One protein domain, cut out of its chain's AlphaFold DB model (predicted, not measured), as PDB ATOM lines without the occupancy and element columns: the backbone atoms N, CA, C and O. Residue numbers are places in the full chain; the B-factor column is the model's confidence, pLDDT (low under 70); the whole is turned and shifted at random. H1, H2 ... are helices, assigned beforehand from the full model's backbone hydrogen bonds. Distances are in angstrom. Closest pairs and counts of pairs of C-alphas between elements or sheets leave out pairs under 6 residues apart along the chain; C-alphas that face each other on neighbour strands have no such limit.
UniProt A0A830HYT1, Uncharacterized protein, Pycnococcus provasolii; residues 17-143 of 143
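What this domain is: This is residues 17 to 143 of the 143 residues of an uncharacterized protein of Pycnococcus provasolii (UniProt A0A830HYT1). A long helix, H1, sticks out as an arm with residues 17 to 37 from a small helical body, and packs on H2 with its later part. H3 is in the middle of that body, with H2, H4 and H5 packed round it. The printed part has 127 residues, with five named helices in the order H1 to H5 and no named strand; the class is all helix. The whole is loose, with a radius of gyration of the C-alphas of 18.9 A, and spans 62 by 35 by 25 A, the arm making much of the length.

Where its parts are: H1 covers residues 17 to 53, 53.1 A long, from C-alpha 17 at (144.948, 154.415, 117.794). H2 is residues 63 to 75, 18.6 A. H3 is residues 79 to 98, 28.7 A, and begins at C-alpha 79 (134.133, 113.546, 153.715). H4 is residues 101 to 112, 16.2 A. H5 is residues 121 to 141, 31.4 A, ending at C-alpha 141 (137.430, 103.789, 156.715).

How they stand to each other: H1 touches H2 with residues 38 to 53 alone, the same way at a shallow tilt of 30 degrees; the closest C-alphas, of Ile 42 and Ile 63, are 5.7 A apart. H2 and H3 form a hairpin at 16 degrees, closest at the C-alphas of Glu 72 and Glu 80, 5.0 A. H3, the hub, also forms a hairpin with H4, closest at the C-alphas of Ala 95 and Asp 103, 6.3 A. H5 touches H3, opposite ways at a shallow tilt of 12 degrees, with the C-alphas of Met 96 and Ile 121 closest, 6.0 A apart. H1 and H3 are apart. Every O i to N i+4 pair is within hydrogen-bond range in H1, H2, H3 and H4; in H5 14 of 17 are.

The domain as a whole: The C-alphas of Asp 17 and Lys 143 are the two farthest apart, 64.7 A. The printed part has no cut and no long link. The pLDDT is under 70 at residues 17 to 20, 23, 27, 30 and 142 to 143.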
ATOM      1  N   ASP A  17     145.282 154.068 116.408       58.16
ATOM      2  CA  ASP A  17     144.948 154.415 117.794       58.16
ATOM      3  C   ASP A  17     143.514 153.981 118.150       58.16
ATOM      4  O   ASP A  17     143.223 153.555 119.270       58.16
ATOM      5  N   THR A  18     142.613 154.017 117.164       60.75
ATOM      6  CA  THR A  18     141.213 153.586 117.314       60.75
ATOM      7  C   THR A  18     141.125 152.073 117.521       60.75
ATOM      8  O   THR A  18     140.370 151.596 118.370       60.75
ATOM      9  N   GLN A  19     141.944 151.305 116.796       59.59
ATOM     10  CA  GLN A  19     142.054 149.855 116.958       59.59
ATOM     11  C   GLN A  19     142.612 149.479 118.340       59.59
ATOM     12  O   GLN A  19     142.088 148.570 118.990       59.59
ATOM     13  N   GLY A  20     143.610 150.228 118.823       62.06
ATOM     14  CA  GLY A  20     144.136 150.107 120.183       62.06
ATOM     15  C   GLY A  20     143.059 150.327 121.246       62.06
ATOM     16  O   GLY A  20     142.855 149.468 122.105       62.06
ATOM     17  N   ILE A  21     142.297 151.418 121.147       70.88
ATOM     18  CA  ILE A  21     141.222 151.748 122.098       70.88
ATOM     19  C   ILE A  21     140.120 150.680 122.103       70.88
ATOM     20  O   ILE A  21     139.711 150.230 123.175       70.88
ATOM     21  N   ILE A  22     139.670 150.223 120.931       72.06
ATOM     22  CA  ILE A  22     138.647 149.172 120.825       72.06
ATOM     23  C   ILE A  22     139.141 147.869 121.470       72.06
ATOM     24  O   ILE A  22     138.395 147.239 122.222       72.06
ATOM     25  N   SER A  23     140.400 147.484 121.240       69.56
ATOM     26  CA  SER A  23     140.980 146.274 121.836       69.56
ATOM     27  C   SER A  23     141.024 146.341 123.368       69.56
ATOM     28  O   SER A  23     140.666 145.370 124.039       69.56
ATOM     29  N   CYS A  24     141.353 147.510 123.929       73.69
ATOM     30  CA  CYS A  24     141.345 147.745 125.370       73.69
ATOM     31  C   CYS A  24     139.929 147.658 125.948       73.69
ATOM     32  O   CYS A  24     139.730 147.035 126.988       73.69
ATOM     33  N   ILE A  25     138.929 148.230 125.269       76.44
ATOM     34  CA  ILE A  25     137.528 148.160 125.703       76.44
ATOM     35  C   ILE A  25     137.032 146.709 125.693       76.44
ATOM     36  O   ILE A  25     136.440 146.264 126.674       76.44
ATOM     37  N   VAL A  26     137.313 145.941 124.635       75.88
ATOM     38  CA  VAL A  26     136.936 144.518 124.558       75.88
ATOM     39  C   VAL A  26     137.622 143.707 125.659       75.88
ATOM     40  O   VAL A  26     136.970 142.883 126.300       75.88
ATOM     41  N   ALA A  27     138.902 143.966 125.939       66.56
ATOM     42  CA  ALA A  27     139.619 143.317 127.034       66.56
ATOM     43  C   ALA A  27     139.003 143.651 128.404       66.56
ATOM     44  O   ALA A  27     138.773 142.747 129.208       66.56
ATOM     45  N   ILE A  28     138.666 144.920 128.658       78.38
ATOM     46  CA  ILE A  28     138.005 145.356 129.897       78.38
ATOM     47  C   ILE A  28     136.638 144.687 130.044       78.38
ATOM     48  O   ILE A  28     136.324 144.179 131.121       78.38
ATOM     49  N   LEU A  29     135.836 144.645 128.978       72.25
ATOM     50  CA  LEU A  29     134.524 143.995 128.986       72.25
ATOM     51  C   LEU A  29     134.644 142.485 129.223       72.25
ATOM     52  O   LEU A  29     133.899 141.937 130.035       72.25
ATOM     53  N   GLY A  30     135.614 141.825 128.586       66.31
ATOM     54  CA  GLY A  30     135.888 140.401 128.780       66.31
ATOM     55  C   GLY A  30     136.308 140.073 130.215       66.31
ATOM     56  O   GLY A  30     135.737 139.178 130.836       66.31
ATOM     57  N   ILE A  31     137.248 140.836 130.782       75.19
ATOM     58  CA  ILE A  31     137.679 140.671 132.179       75.19
ATOM     59  C   ILE A  31     136.508 140.946 133.128       75.19
ATOM     60  O   ILE A  31     136.269 140.170 134.053       75.19
ATOM     61  N   SER A  32     135.738 142.010 132.878       70.81
ATOM     62  CA  SER A  32     134.568 142.365 133.691       70.81
ATOM     63  C   SER A  32     133.529 141.247 133.696       70.81
ATOM     64  O   SER A  32     133.014 140.904 134.757       70.81
ATOM     65  N   TYR A  33     133.266 140.624 132.545       75.69
ATOM     66  CA  TYR A  33     132.350 139.491 132.440       75.69
ATOM     67  C   TYR A  33     132.820 138.286 133.265       75.69
ATOM     68  O   TYR A  33     132.047 137.759 134.064       75.69
ATOM     69  N   VAL A  34     134.093 137.890 133.146       76.38
ATOM     70  CA  VAL A  34     134.660 136.769 133.920       76.38
ATOM     71  C   VAL A  34     134.603 137.043 135.426       76.38
ATOM     72  O   VAL A  34     134.291 136.146 136.210       76.38
ATOM     73  N   VAL A  35     134.858 138.284 135.845       75.19
ATOM     74  CA  VAL A  35     134.766 138.684 137.256       75.19
ATOM     75  C   VAL A  35     133.321 138.639 137.758       75.19
ATOM     76  O   VAL A  35     133.081 138.151 138.862       75.19
ATOM     77  N   ILE A  36     132.356 139.131 136.975       77.56
ATOM     78  CA  ILE A  36     130.933 139.126 137.345       77.56
ATOM     79  C   ILE A  36     130.401 137.693 137.427       77.56
ATOM     80  O   ILE A  36     129.782 137.336 138.429       77.56
ATOM     81  N   ASP A  37     130.677 136.858 136.425       82.44
ATOM     82  CA  ASP A  37     130.215 135.470 136.419       82.44
ATOM     83  C   ASP A  37     130.877 134.651 137.536       82.44
ATOM     84  O   ASP A  37     130.202 133.902 138.241       82.44
ATOM     85  N   GLY A  38     132.168 134.878 137.802       77.44
ATOM     86  CA  GLY A  38     132.860 134.282 138.943       77.44
ATOM     87  C   GLY A  38     132.237 134.677 140.287       77.44
ATOM     88  O   GLY A  38     132.018 133.812 141.134       77.44
ATOM     89  N   LYS A  39     131.900 135.960 140.479       81.94
ATOM     90  CA  LYS A  39     131.204 136.441 141.686       81.94
ATOM     91  C   LYS A  39     129.817 135.822 141.838       81.94
ATOM     92  O   LYS A  39     129.456 135.445 142.949       81.94
ATOM     93  N   ARG A  40     129.069 135.686 140.739       85.00
ATOM     94  CA  ARG A  40     127.755 135.036 140.741       85.00
ATOM     95  C   ARG A  40     127.862 133.564 141.140       85.00
ATOM     96  O   ARG A  40     127.192 133.155 142.077       85.00
ATOM     97  N   GLN A  41     128.770 132.808 140.521       84.81
ATOM     98  CA  GLN A  41     129.002 131.402 140.872       84.81
ATOM     99  C   GLN A  41     129.440 131.231 142.336       84.81
ATOM    100  O   GLN A  41     129.046 130.272 142.991       84.81
ATOM    101  N   ILE A  42     130.267 132.144 142.863       87.31
ATOM    102  CA  ILE A  42     130.648 132.134 144.282       87.31
ATOM    103  C   ILE A  42     129.414 132.324 145.165       87.31
ATOM    104  O   ILE A  42     129.239 131.548 146.099       87.31
ATOM    105  N   ALA A  43     128.570 133.317 144.873       86.25
ATOM    106  CA  ALA A  43     127.360 133.580 145.648       86.25
ATOM    107  C   ALA A  43     126.400 132.380 145.633       86.25
ATOM    108  O   ALA A  43     125.977 131.946 146.698       86.25
ATOM    109  N   GLU A  44     126.152 131.792 144.461       87.94
ATOM    110  CA  GLU A  44     125.291 130.612 144.307       87.94
ATOM    111  C   GLU A  44     125.812 129.411 145.111       87.94
ATOM    112  O   GLU A  44     125.067 128.779 145.853       87.94
ATOM    113  N   ILE A  45     127.112 129.104 145.026       87.25
ATOM    114  CA  ILE A  45     127.681 127.964 145.761       87.25
ATOM    115  C   ILE A  45     127.691 128.225 147.271       87.25
ATOM    116  O   ILE A  45     127.487 127.293 148.047       87.25
ATOM    117  N   LYS A  46     127.939 129.469 147.699       87.88
ATOM    118  CA  LYS A  46     127.871 129.836 149.117       87.88
ATOM    119  C   LYS A  46     126.463 129.672 149.667       87.88
ATOM    120  O   LYS A  46     126.298 129.027 150.695       87.88
ATOM    121  N   GLU A  47     125.473 130.187 148.946       88.19
ATOM    122  CA  GLU A  47     124.066 130.051 149.309       88.19
ATOM    123  C   GLU A  47     123.671 128.578 149.408       88.19
ATOM    124  O   GLU A  47     123.075 128.174 150.403       88.19
ATOM    125  N   GLU A  48     124.057 127.739 148.446       83.94
ATOM    126  CA  GLU A  48     123.789 126.303 148.525       83.94
ATOM    127  C   GLU A  48     124.471 125.638 149.732       83.94
ATOM    128  O   GLU A  48     123.853 124.820 150.411       83.94
ATOM    129  N   LEU A  49     125.732 125.970 150.024       85.31
ATOM    130  CA  LEU A  49     126.456 125.420 151.175       85.31
ATOM    131  C   LEU A  49     125.818 125.819 152.514       85.31
ATOM    132  O   LEU A  49     125.665 124.974 153.399       85.31
ATOM    133  N   GLU A  50     125.387 127.070 152.637       89.19
ATOM    134  CA  GLU A  50     124.756 127.606 153.845       89.19
ATOM    135  C   GLU A  50     123.331 127.076 154.027       89.19
ATOM    136  O   GLU A  50     122.972 126.615 155.108       89.19
ATOM    137  N   THR A  51     122.516 127.086 152.970       86.06
ATOM    138  CA  THR A  51     121.088 126.738 153.053       86.06
ATOM    139  C   THR A  51     120.837 125.235 153.045       86.06
ATOM    140  O   THR A  51     120.000 124.749 153.804       86.06
ATOM    141  N   LYS A  52     121.549 124.479 152.201       84.25
ATOM    142  CA  LYS A  52     121.307 123.041 152.013       84.25
ATOM    143  C   LYS A  52     122.087 122.185 153.001       84.25
ATOM    144  O   LYS A  52     121.597 121.134 153.407       84.25
ATOM    145  N   TYR A  53     123.290 122.620 153.372       81.25
ATOM    146  CA  TYR A  53     124.198 121.832 154.207       81.25
ATOM    147  C   TYR A  53     124.497 122.475 155.567       81.25
ATOM    148  O   TYR A  53     125.176 121.857 156.386       81.25
ATOM    149  N   GLY A  54     123.984 123.683 155.835       79.75
ATOM    150  CA  GLY A  54     124.178 124.375 157.112       79.75
ATOM    151  C   GLY A  54     125.631 124.772 157.383       79.75
ATOM    152  O   GLY A  54     126.009 124.943 158.541       79.75
ATOM    153  N   PHE A  55     126.465 124.862 156.342       83.69
ATOM    154  CA  PHE A  55     127.890 125.150 156.473       83.69
ATOM    155  C   PHE A  55     128.165 126.648 156.325       83.69
ATOM    156  O   PHE A  55     127.842 127.234 155.296       83.69
ATOM    157  N   ASP A  56     128.813 127.250 157.326       83.50
ATOM    158  CA  ASP A  56     129.218 128.658 157.275       83.50
ATOM    159  C   ASP A  56     130.385 128.857 156.293       83.50
ATOM    160  O   ASP A  56     131.510 128.402 156.524       83.50
ATOM    161  N   THR A  57     130.128 129.564 155.189       82.12
ATOM    162  CA  THR A  57     131.137 129.839 154.156       82.12
ATOM    163  C   THR A  57     131.923 131.128 154.387       82.12
ATOM    164  O   THR A  57     132.708 131.555 153.525       82.12
ATOM    165  N   LYS A  58     131.750 131.771 155.548       80.88
ATOM    166  CA  LYS A  58     132.373 133.054 155.869       80.88
ATOM    167  C   LYS A  58     133.895 133.027 155.671       80.88
ATOM    168  O   LYS A  58     134.648 132.233 156.238       80.88
ATOM    169  N   GLY A  59     134.360 133.949 154.828       74.00
ATOM    170  CA  GLY A  59     135.771 134.118 154.476       74.00
ATOM    171  C   GLY A  59     136.332 133.097 153.475       74.00
ATOM    172  O   GLY A  59     137.552 133.035 153.310       74.00
ATOM    173  N   ILE A  60     135.489 132.290 152.818       82.31
ATOM    174  CA  ILE A  60     135.889 131.416 151.705       82.31
ATOM    175  C   ILE A  60     135.448 132.054 150.384       82.31
ATOM    176  O   ILE A  60     134.347 131.817 149.906       82.31
ATOM    177  N   ASP A  61     136.317 132.850 149.757       81.94
ATOM    178  CA  ASP A  61     135.995 133.542 148.491       81.94
ATOM    179  C   ASP A  61     136.616 132.883 147.253       81.94
ATOM    180  O   ASP A  61     136.392 133.293 146.115       81.94
ATOM    181  N   ARG A  62     137.400 131.820 147.448       82.94
ATOM    182  CA  ARG A  62     138.025 131.095 146.343       82.94
ATOM    183  C   ARG A  62     137.042 130.082 145.764       82.94
ATOM    184  O   ARG A  62     136.780 129.049 146.377       82.94
ATOM    185  N   ILE A  63     136.581 130.332 144.537       83.38
ATOM    186  CA  ILE A  63     135.619 129.468 143.831       83.38
ATOM    187  C   ILE A  63     136.047 127.993 143.775       83.38
ATOM    188  O   ILE A  63     135.213 127.105 143.920       83.38
ATOM    189  N   GLY A  64     137.346 127.715 143.617       79.31
ATOM    190  CA  GLY A  64     137.870 126.346 143.616       79.31
ATOM    191  C   GLY A  64     137.648 125.624 144.948       79.31
ATOM    192  O   GLY A  64     137.235 124.468 144.949       79.31
ATOM    193  N   SER A  65     137.849 126.320 146.072       86.31
ATOM    194  CA  SER A  65     137.598 125.779 147.412       86.31
ATOM    195  C   SER A  65     136.107 125.537 147.644       86.31
ATOM    196  O   SER A  65     135.737 124.495 148.170       86.31
ATOM    197  N   LEU A  66     135.247 126.452 147.187       87.62
ATOM    198  CA  LEU A  66     133.792 126.313 147.293       87.62
ATOM    199  C   LEU A  66     133.258 125.138 146.463       87.62
ATOM    200  O   LEU A  66     132.488 124.330 146.972       87.62
ATOM    201  N   LYS A  67     133.709 124.988 145.210       86.62
ATOM    202  CA  LYS A  67     133.344 123.842 144.356       86.62
ATOM    203  C   LYS A  67     133.820 122.516 144.946       86.62
ATOM    204  O   LYS A  67     133.095 121.527 144.879       86.62
ATOM    205  N   PHE A  68     135.024 122.495 145.523       87.06
ATOM    206  CA  PHE A  68     135.539 121.317 146.215       87.06
ATOM    207  C   PHE A  68     134.666 120.952 147.421       87.06
ATOM    208  O   PHE A  68     134.220 119.815 147.504       87.06
ATOM    209  N   LEU A  69     134.343 121.915 148.291       88.25
ATOM    210  CA  LEU A  69     133.467 121.681 149.442       88.25
ATOM    211  C   LEU A  69     132.086 121.196 149.011       88.25
ATOM    212  O   LEU A  69     131.646 120.161 149.497       88.25
ATOM    213  N   LYS A  70     131.444 121.872 148.052       85.81
ATOM    214  CA  LYS A  70     130.139 121.459 147.517       85.81
ATOM    215  C   LYS A  70     130.151 119.996 147.080       85.81
ATOM    216  O   LYS A  70     129.274 119.241 147.483       85.81
ATOM    217  N   LYS A  71     131.173 119.579 146.328       88.25
ATOM    218  CA  LYS A  71     131.307 118.192 145.869       88.25
ATOM    219  C   LYS A  71     131.419 117.192 147.023       88.25
ATOM    220  O   LYS A  71     130.885 116.097 146.915       88.25
ATOM    221  N   GLU A  72     132.138 117.522 148.093       88.31
ATOM    222  CA  GLU A  72     132.289 116.622 149.246       88.31
ATOM    223  C   GLU A  72     131.016 116.597 150.112       88.31
ATOM    224  O   GLU A  72     130.560 115.521 150.488       88.31
ATOM    225  N   PHE A  73     130.353 117.741 150.312       87.62
ATOM    226  CA  PHE A  73     129.034 117.810 150.958       87.62
ATOM    227  C   PHE A  73     127.951 117.043 150.178       87.62
ATOM    228  O   PHE A  73     127.116 116.372 150.779       87.62
ATOM    229  N   GLU A  74     127.986 117.076 148.844       87.75
ATOM    230  CA  GLU A  74     127.070 116.316 147.980       87.75
ATOM    231  C   GLU A  74     127.242 114.796 148.093       87.75
ATOM    232  O   GLU A  74     126.281 114.063 147.861       87.75
ATOM    233  N   LYS A  75     128.434 114.303 148.452       84.81
ATOM    234  CA  LYS A  75     128.659 112.863 148.650       84.81
ATOM    235  C   LYS A  75     127.969 112.332 149.903       84.81
ATOM    236  O   LYS A  75     127.598 111.163 149.917       84.81
ATOM    237  N   GLY A  76     127.837 113.159 150.944       79.69
ATOM    238  CA  GLY A  76     127.189 112.784 152.206       79.69
ATOM    239  C   GLY A  76     127.847 111.611 152.946       79.69
ATOM    240  O   GLY A  76     127.198 110.969 153.768       79.69
ATOM    241  N   ASP A  77     129.113 111.300 152.654       81.69
ATOM    242  CA  ASP A  77     129.853 110.145 153.186       81.69
ATOM    243  C   ASP A  77     130.754 110.502 154.386       81.69
ATOM    244  O   ASP A  77     131.653 109.738 154.747       81.69
ATOM    245  N   GLY A  78     130.561 111.679 154.990       79.81
ATOM    246  CA  GLY A  78     131.394 112.187 156.081       79.81
ATOM    247  C   GLY A  78     132.702 112.838 155.613       79.81
ATOM    248  O   GLY A  78     133.515 113.258 156.443       79.81
ATOM    249  N   SER A  79     132.946 112.908 154.296       84.12
ATOM    250  CA  SER A  79     134.133 113.546 153.715       84.12
ATOM    251  C   SER A  79     134.187 115.050 153.871       84.12
ATOM    252  O   SER A  79     135.281 115.619 153.869       84.12
ATOM    253  N   GLU A  80     133.039 115.683 154.071       84.81
ATOM    254  CA  GLU A  80     132.910 117.122 154.191       84.81
ATOM    255  C   GLU A  80     133.770 117.675 155.331       84.81
ATOM    256  O   GLU A  80     134.419 118.706 155.170       84.81
ATOM    257  N   LYS A  81     133.890 116.945 156.447       86.31
ATOM    258  CA  LYS A  81     134.710 117.369 157.592       86.31
ATOM    259  C   LYS A  81     136.186 117.460 157.225       86.31
ATOM    260  O   LYS A  81     136.833 118.460 157.515       86.31
ATOM    261  N   VAL A  82     136.717 116.445 156.544       87.56
ATOM    262  CA  VAL A  82     138.119 116.445 156.098       87.56
ATOM    263  C   VAL A  82     138.333 117.499 155.013       87.56
ATOM    264  O   VAL A  82     139.350 118.191 155.015       87.56
ATOM    265  N   ALA A  83     137.356 117.680 154.123       86.62
ATOM    266  CA  ALA A  83     137.400 118.693 153.079       86.62
ATOM    267  C   ALA A  83     137.474 120.120 153.648       86.62
ATOM    268  O   ALA A  83     138.262 120.936 153.162       86.62
ATOM    269  N   VAL A  84     136.710 120.408 154.707       89.62
ATOM    270  CA  VAL A  84     136.762 121.682 155.439       89.62
ATOM    271  C   VAL A  84     138.150 121.919 156.025       89.62
ATOM    272  O   VAL A  84     138.726 122.986 155.813       89.62
ATOM    273  N   GLU A  85     138.736 120.918 156.684       91.25
ATOM    274  CA  GLU A  85     140.085 121.025 157.257       91.25
ATOM    275  C   GLU A  85     141.160 121.232 156.173       91.25
ATOM    276  O   GLU A  85     142.084 122.025 156.352       91.25
ATOM    277  N   MET A  86     141.016 120.604 155.000       89.62
ATOM    278  CA  MET A  86     141.897 120.847 153.848       89.62
ATOM    279  C   MET A  86     141.802 122.288 153.333       89.62
ATOM    280  O   MET A  86     142.828 122.917 153.056       89.62
ATOM    281  N   VAL A  87     140.587 122.831 153.218       90.69
ATOM    282  CA  VAL A  87     140.383 124.223 152.796       90.69
ATOM    283  C   VAL A  87     140.947 125.191 153.829       90.69
ATOM    284  O   VAL A  87     141.639 126.140 153.460       90.69
ATOM    285  N   ASN A  88     140.720 124.941 155.116       90.50
ATOM    286  CA  ASN A  88     141.241 125.779 156.189       90.50
ATOM    287  C   ASN A  88     142.765 125.688 156.317       90.50
ATOM    288  O   ASN A  88     143.403 126.705 156.569       90.50
ATOM    289  N   CYS A  89     143.380 124.541 156.021       90.81
ATOM    290  CA  CYS A  89     144.836 124.430 155.898       90.81
ATOM    291  C   CYS A  89     145.378 125.326 154.777       90.81
ATOM    292  O   CYS A  89     146.325 126.076 155.001       90.81
ATOM    293  N   ALA A  90     144.758 125.309 153.593       88.81
ATOM    294  CA  ALA A  90     145.169 126.172 152.483       88.81
ATOM    295  C   ALA A  90     144.969 127.667 152.797       88.81
ATOM    296  O   ALA A  90     145.794 128.500 152.423       88.81
ATOM    297  N   ARG A  91     143.892 128.017 153.512       87.56
ATOM    298  CA  ARG A  91     143.646 129.390 153.984       87.56
ATOM    299  C   ARG A  91     144.654 129.818 155.042       87.56
ATOM    300  O   ARG A  91     145.113 130.952 154.999       87.56
ATOM    301  N   THR A  92     145.029 128.912 155.942       89.69
ATOM    302  CA  THR A  92     146.077 129.161 156.935       89.69
ATOM    303  C   THR A  92     147.405 129.426 156.237       89.69
ATOM    304  O   THR A  92     148.053 130.419 156.528       89.69
ATOM    305  N   GLU A  93     147.782 128.604 155.254       88.94
ATOM    306  CA  GLU A  93     149.002 128.808 154.464       88.94
ATOM    307  C   GLU A  93     149.005 130.174 153.760       88.94
ATOM    308  O   GLU A  93     150.004 130.893 153.791       88.94
ATOM    309  N   GLN A  94     147.864 130.577 153.197       86.88
ATOM    310  CA  GLN A  94     147.711 131.895 152.589       86.88
ATOM    311  C   GLN A  94     147.809 133.033 153.617       86.88
ATOM    312  O   GLN A  94     148.496 134.021 153.360       86.88
ATOM    313  N   ALA A  95     147.158 132.900 154.774       86.94
ATOM    314  CA  ALA A  95     147.214 133.881 155.854       86.94
ATOM    315  C   ALA A  95     148.624 134.001 156.451       86.94
ATOM    316  O   ALA A  95     149.049 135.087 156.823       86.94
ATOM    317  N   MET A  96     149.393 132.917 156.477       84.62
ATOM    318  CA  MET A  96     150.792 132.959 156.898       84.62
ATOM    319  C   MET A  96     151.705 133.656 155.896       84.62
ATOM    320  O   MET A  96     152.686 134.276 156.297       84.62
ATOM    321  N   ALA A  97     151.404 133.543 154.602       84.44
ATOM    322  CA  ALA A  97     152.194 134.173 153.552       84.44
ATOM    323  C   ALA A  97     151.852 135.660 153.357       84.44
ATOM    324  O   ALA A  97     152.740 136.450 153.042       84.44
ATOM    325  N   PHE A  98     150.581 136.044 153.522       84.38
ATOM    326  CA  PHE A  98     150.078 137.369 153.126       84.38
ATOM    327  C   PHE A  98     149.103 138.016 154.121       84.38
ATOM    328  O   PHE A  98     148.589 139.099 153.847       84.38
ATOM    329  N   GLY A  99     148.786 137.349 155.227       81.25
ATOM    330  CA  GLY A  99     147.798 137.809 156.198       81.25
ATOM    331  C   GLY A  99     148.358 138.777 157.234       81.25
ATOM    332  O   GLY A  99     149.545 139.099 157.278       81.25
ATOM    333  N   THR A 100     147.459 139.248 158.089       84.69
ATOM    334  CA  THR A 100     147.767 140.134 159.212       84.69
ATOM    335  C   THR A 100     148.106 139.340 160.473       84.69
ATOM    336  O   THR A 100     147.776 138.162 160.602       84.69
ATOM    337  N   THR A 101     148.704 139.997 161.469       84.75
ATOM    338  CA  THR A 101     148.951 139.385 162.787       84.75
ATOM    339  C   THR A 101     147.670 138.843 163.431       84.75
ATOM    340  O   THR A 101     147.719 137.813 164.097       84.75
ATOM    341  N   LEU A 102     146.525 139.503 163.218       86.50
ATOM    342  CA  LEU A 102     145.233 139.038 163.729       86.50
ATOM    343  C   LEU A 102     144.809 137.722 163.071       86.50
ATOM    344  O   LEU A 102     144.393 136.811 163.781       86.50
ATOM    345  N   ASP A 103     145.001 137.582 161.757       84.81
ATOM    346  CA  ASP A 103     144.699 136.334 161.045       84.81
ATOM    347  C   ASP A 103     145.525 135.167 161.600       84.81
ATOM    348  O   ASP A 103     145.011 134.066 161.793       84.81
ATOM    349  N   ILE A 104     146.801 135.412 161.921       85.06
ATOM    350  CA  ILE A 104     147.689 134.403 162.517       85.06
ATOM    351  C   ILE A 104     147.181 133.969 163.899       85.06
ATOM    352  O   ILE A 104     147.228 132.781 164.217       85.06
ATOM    353  N   VAL A 105     146.681 134.901 164.718       88.88
ATOM    354  CA  VAL A 105     146.091 134.585 166.032       88.88
ATOM    355  C   VAL A 105     144.824 133.747 165.868       88.88
ATOM    356  O   VAL A 105     144.715 132.702 166.503       88.88
ATOM    357  N   THR A 106     143.922 134.131 164.960       89.56
ATOM    358  CA  THR A 106     142.702 133.361 164.670       89.56
ATOM    359  C   THR A 106     143.028 131.935 164.227       89.56
ATOM    360  O   THR A 106     142.440 130.977 164.726       89.56
ATOM    361  N   TRP A 107     144.002 131.758 163.329       91.06
ATOM    362  CA  TRP A 107     144.403 130.421 162.892       91.06
ATOM    363  C   TRP A 107     145.127 129.630 163.982       91.06
ATOM    364  O   TRP A 107     144.951 128.417 164.069       91.06
ATOM    365  N   ARG A 108     145.904 130.288 164.847       90.12
ATOM    366  CA  ARG A 108     146.519 129.647 166.016       90.12
ATOM    367  C   ARG A 108     145.474 129.094 166.974       90.12
ATOM    368  O   ARG A 108     145.632 127.967 167.428       90.12
ATOM    369  N   GLU A 109     144.425 129.854 167.262       91.38
ATOM    370  CA  GLU A 109     143.310 129.390 168.094       91.38
ATOM    371  C   GLU A 109     142.580 128.225 167.417       91.38
ATOM    372  O   GLU A 109     142.441 127.157 168.013       91.38
ATOM    373  N   TYR A 110     142.238 128.374 166.133       92.00
ATOM    374  CA  TYR A 110     141.559 127.348 165.339       92.00
ATOM    375  C   TYR A 110     142.302 125.999 165.318       92.00
ATOM    376  O   TYR A 110     141.697 124.938 165.508       92.00
ATOM    377  N   TRP A 111     143.619 126.012 165.095       92.69
ATOM    378  CA  TRP A 111     144.444 124.799 165.115       92.69
ATOM    379  C   TRP A 111     144.744 124.318 166.539       92.69
ATOM    380  O   TRP A 111     144.841 123.111 166.768       92.69
ATOM    381  N   GLY A 112     144.804 125.235 167.505       91.75
ATOM    382  CA  GLY A 112     144.948 124.929 168.924       91.75
ATOM    383  C   GLY A 112     143.787 124.099 169.473       91.75
ATOM    384  O   GLY A 112     144.029 123.103 170.151       91.75
ATOM    385  N   GLU A 113     142.543 124.418 169.099       92.88
ATOM    386  CA  GLU A 113     141.349 123.620 169.438       92.88
ATOM    387  C   GLU A 113     141.434 122.170 168.937       92.88
ATOM    388  O   GLU A 113     140.861 121.254 169.525       92.88
ATOM    389  N   ARG A 114     142.188 121.946 167.856       90.62
ATOM    390  CA  ARG A 114     142.434 120.628 167.247       90.62
ATOM    391  C   ARG A 114     143.667 119.925 167.820       90.62
ATOM    392  O   ARG A 114     144.020 118.840 167.359       90.62
ATOM    393  N   GLY A 115     144.326 120.530 168.810       90.06
ATOM    394  CA  GLY A 115     145.544 120.018 169.436       90.06
ATOM    395  C   GLY A 115     146.818 120.251 168.619       90.06
ATOM    396  O   GLY A 115     147.842 119.627 168.897       90.06
ATOM    397  N   VAL A 116     146.785 121.126 167.609       90.50
ATOM    398  CA  VAL A 116     147.943 121.440 166.764       90.50
ATOM    399  C   VAL A 116     148.554 122.764 167.213       90.50
ATOM    400  O   VAL A 116     148.006 123.839 166.982       90.50
ATOM    401  N   ALA A 117     149.727 122.693 167.847       85.81
ATOM    402  CA  ALA A 117     150.472 123.881 168.252       85.81
ATOM    403  C   ALA A 117     151.048 124.606 167.023       85.81
ATOM    404  O   ALA A 117     151.909 124.063 166.323       85.81
ATOM    405  N   PHE A 118     150.592 125.840 166.799       81.62
ATOM    406  CA  PHE A 118     150.883 126.624 165.603       81.62
ATOM    407  C   PHE A 118     151.304 128.062 165.948       81.62
ATOM    408  O   PHE A 118     150.479 128.880 166.351       81.62
ATOM    409  N   ASN A 119     152.593 128.394 165.804       80.38
ATOM    410  CA  ASN A 119     153.101 129.727 166.155       80.38
ATOM    411  C   ASN A 119     153.724 130.475 164.979       80.38
ATOM    412  O   ASN A 119     153.641 131.703 164.938       80.38
ATOM    413  N   THR A 120     154.343 129.750 164.055       81.50
ATOM    414  CA  THR A 120     155.162 130.297 162.972       81.50
ATOM    415  C   THR A 120     154.848 129.627 161.638       81.50
ATOM    416  O   THR A 120     154.201 128.583 161.591       81.50
ATOM    417  N   ILE A 121     155.361 130.190 160.538       81.00
ATOM    418  CA  ILE A 121     155.235 129.585 159.200       81.00
ATOM    419  C   ILE A 121     155.832 128.171 159.186       81.00
ATOM    420  O   ILE A 121     155.260 127.275 158.575       81.00
ATOM    421  N   ALA A 122     156.934 127.942 159.908       83.25
ATOM    422  CA  ALA A 122     157.564 126.626 160.012       83.25
ATOM    423  C   ALA A 122     156.658 125.576 160.686       83.25
ATOM    424  O   ALA A 122     156.772 124.386 160.408       83.25
ATOM    425  N   ASP A 123     155.712 126.000 161.528       86.75
ATOM    426  CA  ASP A 123     154.744 125.093 162.149       86.75
ATOM    427  C   ASP A 123     153.631 124.652 161.180       86.75
ATOM    428  O   ASP A 123     152.856 123.755 161.519       86.75
ATOM    429  N   MET A 124     153.558 125.211 159.963       89.75
ATOM    430  CA  MET A 124     152.600 124.771 158.940       89.75
ATOM    431  C   MET A 124     152.763 123.298 158.575       89.75
ATOM    432  O   MET A 124     151.776 122.654 158.220       89.75
ATOM    433  N   ASP A 125     153.965 122.732 158.693       91.00
ATOM    434  CA  ASP A 125     154.183 121.307 158.435       91.00
ATOM    435  C   ASP A 125     153.383 120.425 159.403       91.00
ATOM    436  O   ASP A 125     152.854 119.389 159.001       91.00
ATOM    437  N   LYS A 126     153.189 120.874 160.652       91.88
ATOM    438  CA  LYS A 126     152.358 120.173 161.645       91.88
ATOM    439  C   LYS A 126     150.884 120.202 161.253       91.88
ATOM    440  O   LYS A 126     150.205 119.181 161.347       91.88
ATOM    441  N   VAL A 127     150.401 121.346 160.764       91.62
ATOM    442  CA  VAL A 127     149.031 121.502 160.246       91.62
ATOM    443  C   VAL A 127     148.816 120.600 159.026       91.62
ATOM    444  O   VAL A 127     147.860 119.825 158.981       91.62
ATOM    445  N   LYS A 128     149.748 120.620 158.065       91.81
ATOM    446  CA  LYS A 128     149.704 119.762 156.871       91.81
ATOM    447  C   LYS A 128     149.713 118.280 157.241       91.81
ATOM    448  O   LYS A 128     148.947 117.500 156.675       91.81
ATOM    449  N   GLN A 129     150.536 117.886 158.213       93.56
ATOM    450  CA  GLN A 129     150.593 116.512 158.703       93.56
ATOM    451  C   GLN A 129     149.292 116.095 159.401       93.56
ATOM    452  O   GLN A 129     148.805 114.990 159.161       93.56
ATOM    453  N   TYR A 130     148.696 116.970 160.212       93.56
ATOM    454  CA  TYR A 130     147.400 116.723 160.847       93.56
ATOM    455  C   TYR A 130     146.306 116.445 159.808       93.56
ATOM    456  O   TYR A 130     145.639 115.411 159.870       93.56
ATOM    457  N   VAL A 131     146.174 117.317 158.806       92.06
ATOM    458  CA  VAL A 131     145.169 117.161 157.745       92.06
ATOM    459  C   VAL A 131     145.431 115.917 156.899       92.06
ATOM    460  O   VAL A 131     144.494 115.191 156.565       92.06
ATOM    461  N   LYS A 132     146.698 115.610 156.596       91.94
ATOM    462  CA  LYS A 132     147.063 114.369 155.904       91.94
ATOM    463  C   LYS A 132     146.622 113.138 156.698       91.94
ATOM    464  O   LYS A 132     145.978 112.260 156.137       91.94
ATOM    465  N   ASN A 133     146.888 113.107 158.002       92.69
ATOM    466  CA  ASN A 133     146.482 111.998 158.862       92.69
ATOM    467  C   ASN A 133     144.954 111.841 158.926       92.69
ATOM    468  O   ASN A 133     144.461 110.717 158.996       92.69
ATOM    469  N   LEU A 134     144.197 112.945 158.911       91.19
ATOM    470  CA  LEU A 134     142.733 112.892 158.826       91.19
ATOM    471  C   LEU A 134     142.270 112.253 157.518       91.19
ATOM    472  O   LEU A 134     141.407 111.377 157.540       91.19
ATOM    473  N   LYS A 135     142.874 112.654 156.398       88.00
ATOM    474  CA  LYS A 135     142.567 112.092 155.084       88.00
ATOM    475  C   LYS A 135     142.918 110.607 154.998       88.00
ATOM    476  O   LYS A 135     142.076 109.814 154.597       88.00
ATOM    477  N   ASP A 136     144.104 110.215 155.453       89.31
ATOM    478  CA  ASP A 136     144.540 108.815 155.428       89.31
ATOM    479  C   ASP A 136     143.608 107.925 156.276       89.31
ATOM    480  O   ASP A 136     143.246 106.822 155.864       89.31
ATOM    481  N   LYS A 137     143.149 108.416 157.439       88.38
ATOM    482  CA  LYS A 137     142.139 107.727 158.264       88.38
ATOM    483  C   LYS A 137     140.796 107.612 157.554       88.38
ATOM    484  O   LYS A 137     140.159 106.565 157.619       88.38
ATOM    485  N   GLN A 138     140.359 108.678 156.895       86.44
ATOM    486  CA  GLN A 138     139.118 108.684 156.136       86.44
ATOM    487  C   GLN A 138     139.159 107.672 154.985       86.44
ATOM    488  O   GLN A 138     138.213 106.910 154.811       86.44
ATOM    489  N   ASP A 139     140.263 107.622 154.243       84.00
ATOM    490  CA  ASP A 139     140.460 106.681 153.142       84.00
ATOM    491  C   ASP A 139     140.545 105.229 153.643       84.00
ATOM    492  O   ASP A 139     140.074 104.312 152.972       84.00
ATOM    493  N   ALA A 140     141.093 105.008 154.844       82.62
ATOM    494  CA  ALA A 140     141.108 103.698 155.490       82.62
ATOM    495  C   ALA A 140     139.711 103.222 155.929       82.62
ATOM    496  O   ALA A 140     139.447 102.030 155.867       82.62
ATOM    497  N   MET A 141     138.812 104.129 156.332       75.31
ATOM    498  CA  MET A 141     137.430 103.789 156.715       75.31
ATOM    499  C   MET A 141     136.517 103.485 155.517       75.31
ATOM    500  O   MET A 141     135.425 102.955 155.706       75.31
ATOM    501  N   LYS A 142     136.937 103.834 154.296       68.81
ATOM    502  CA  LYS A 142     136.196 103.558 153.053       68.81
ATOM    503  C   LYS A 142     136.570 102.221 152.398       68.81
ATOM    504  O   LYS A 142     135.968 101.878 151.381       68.81
ATOM    505  N   LYS A 143     137.576 101.517 152.923       55.06
ATOM    506  CA  LYS A 143     138.020 100.192 152.463       55.06
ATOM    507  C   LYS A 143     137.376  99.090 153.287       55.06
ATOM    508  O   LYS A 143     137.079  98.044 152.674       55.06
TER     509      LYS A 143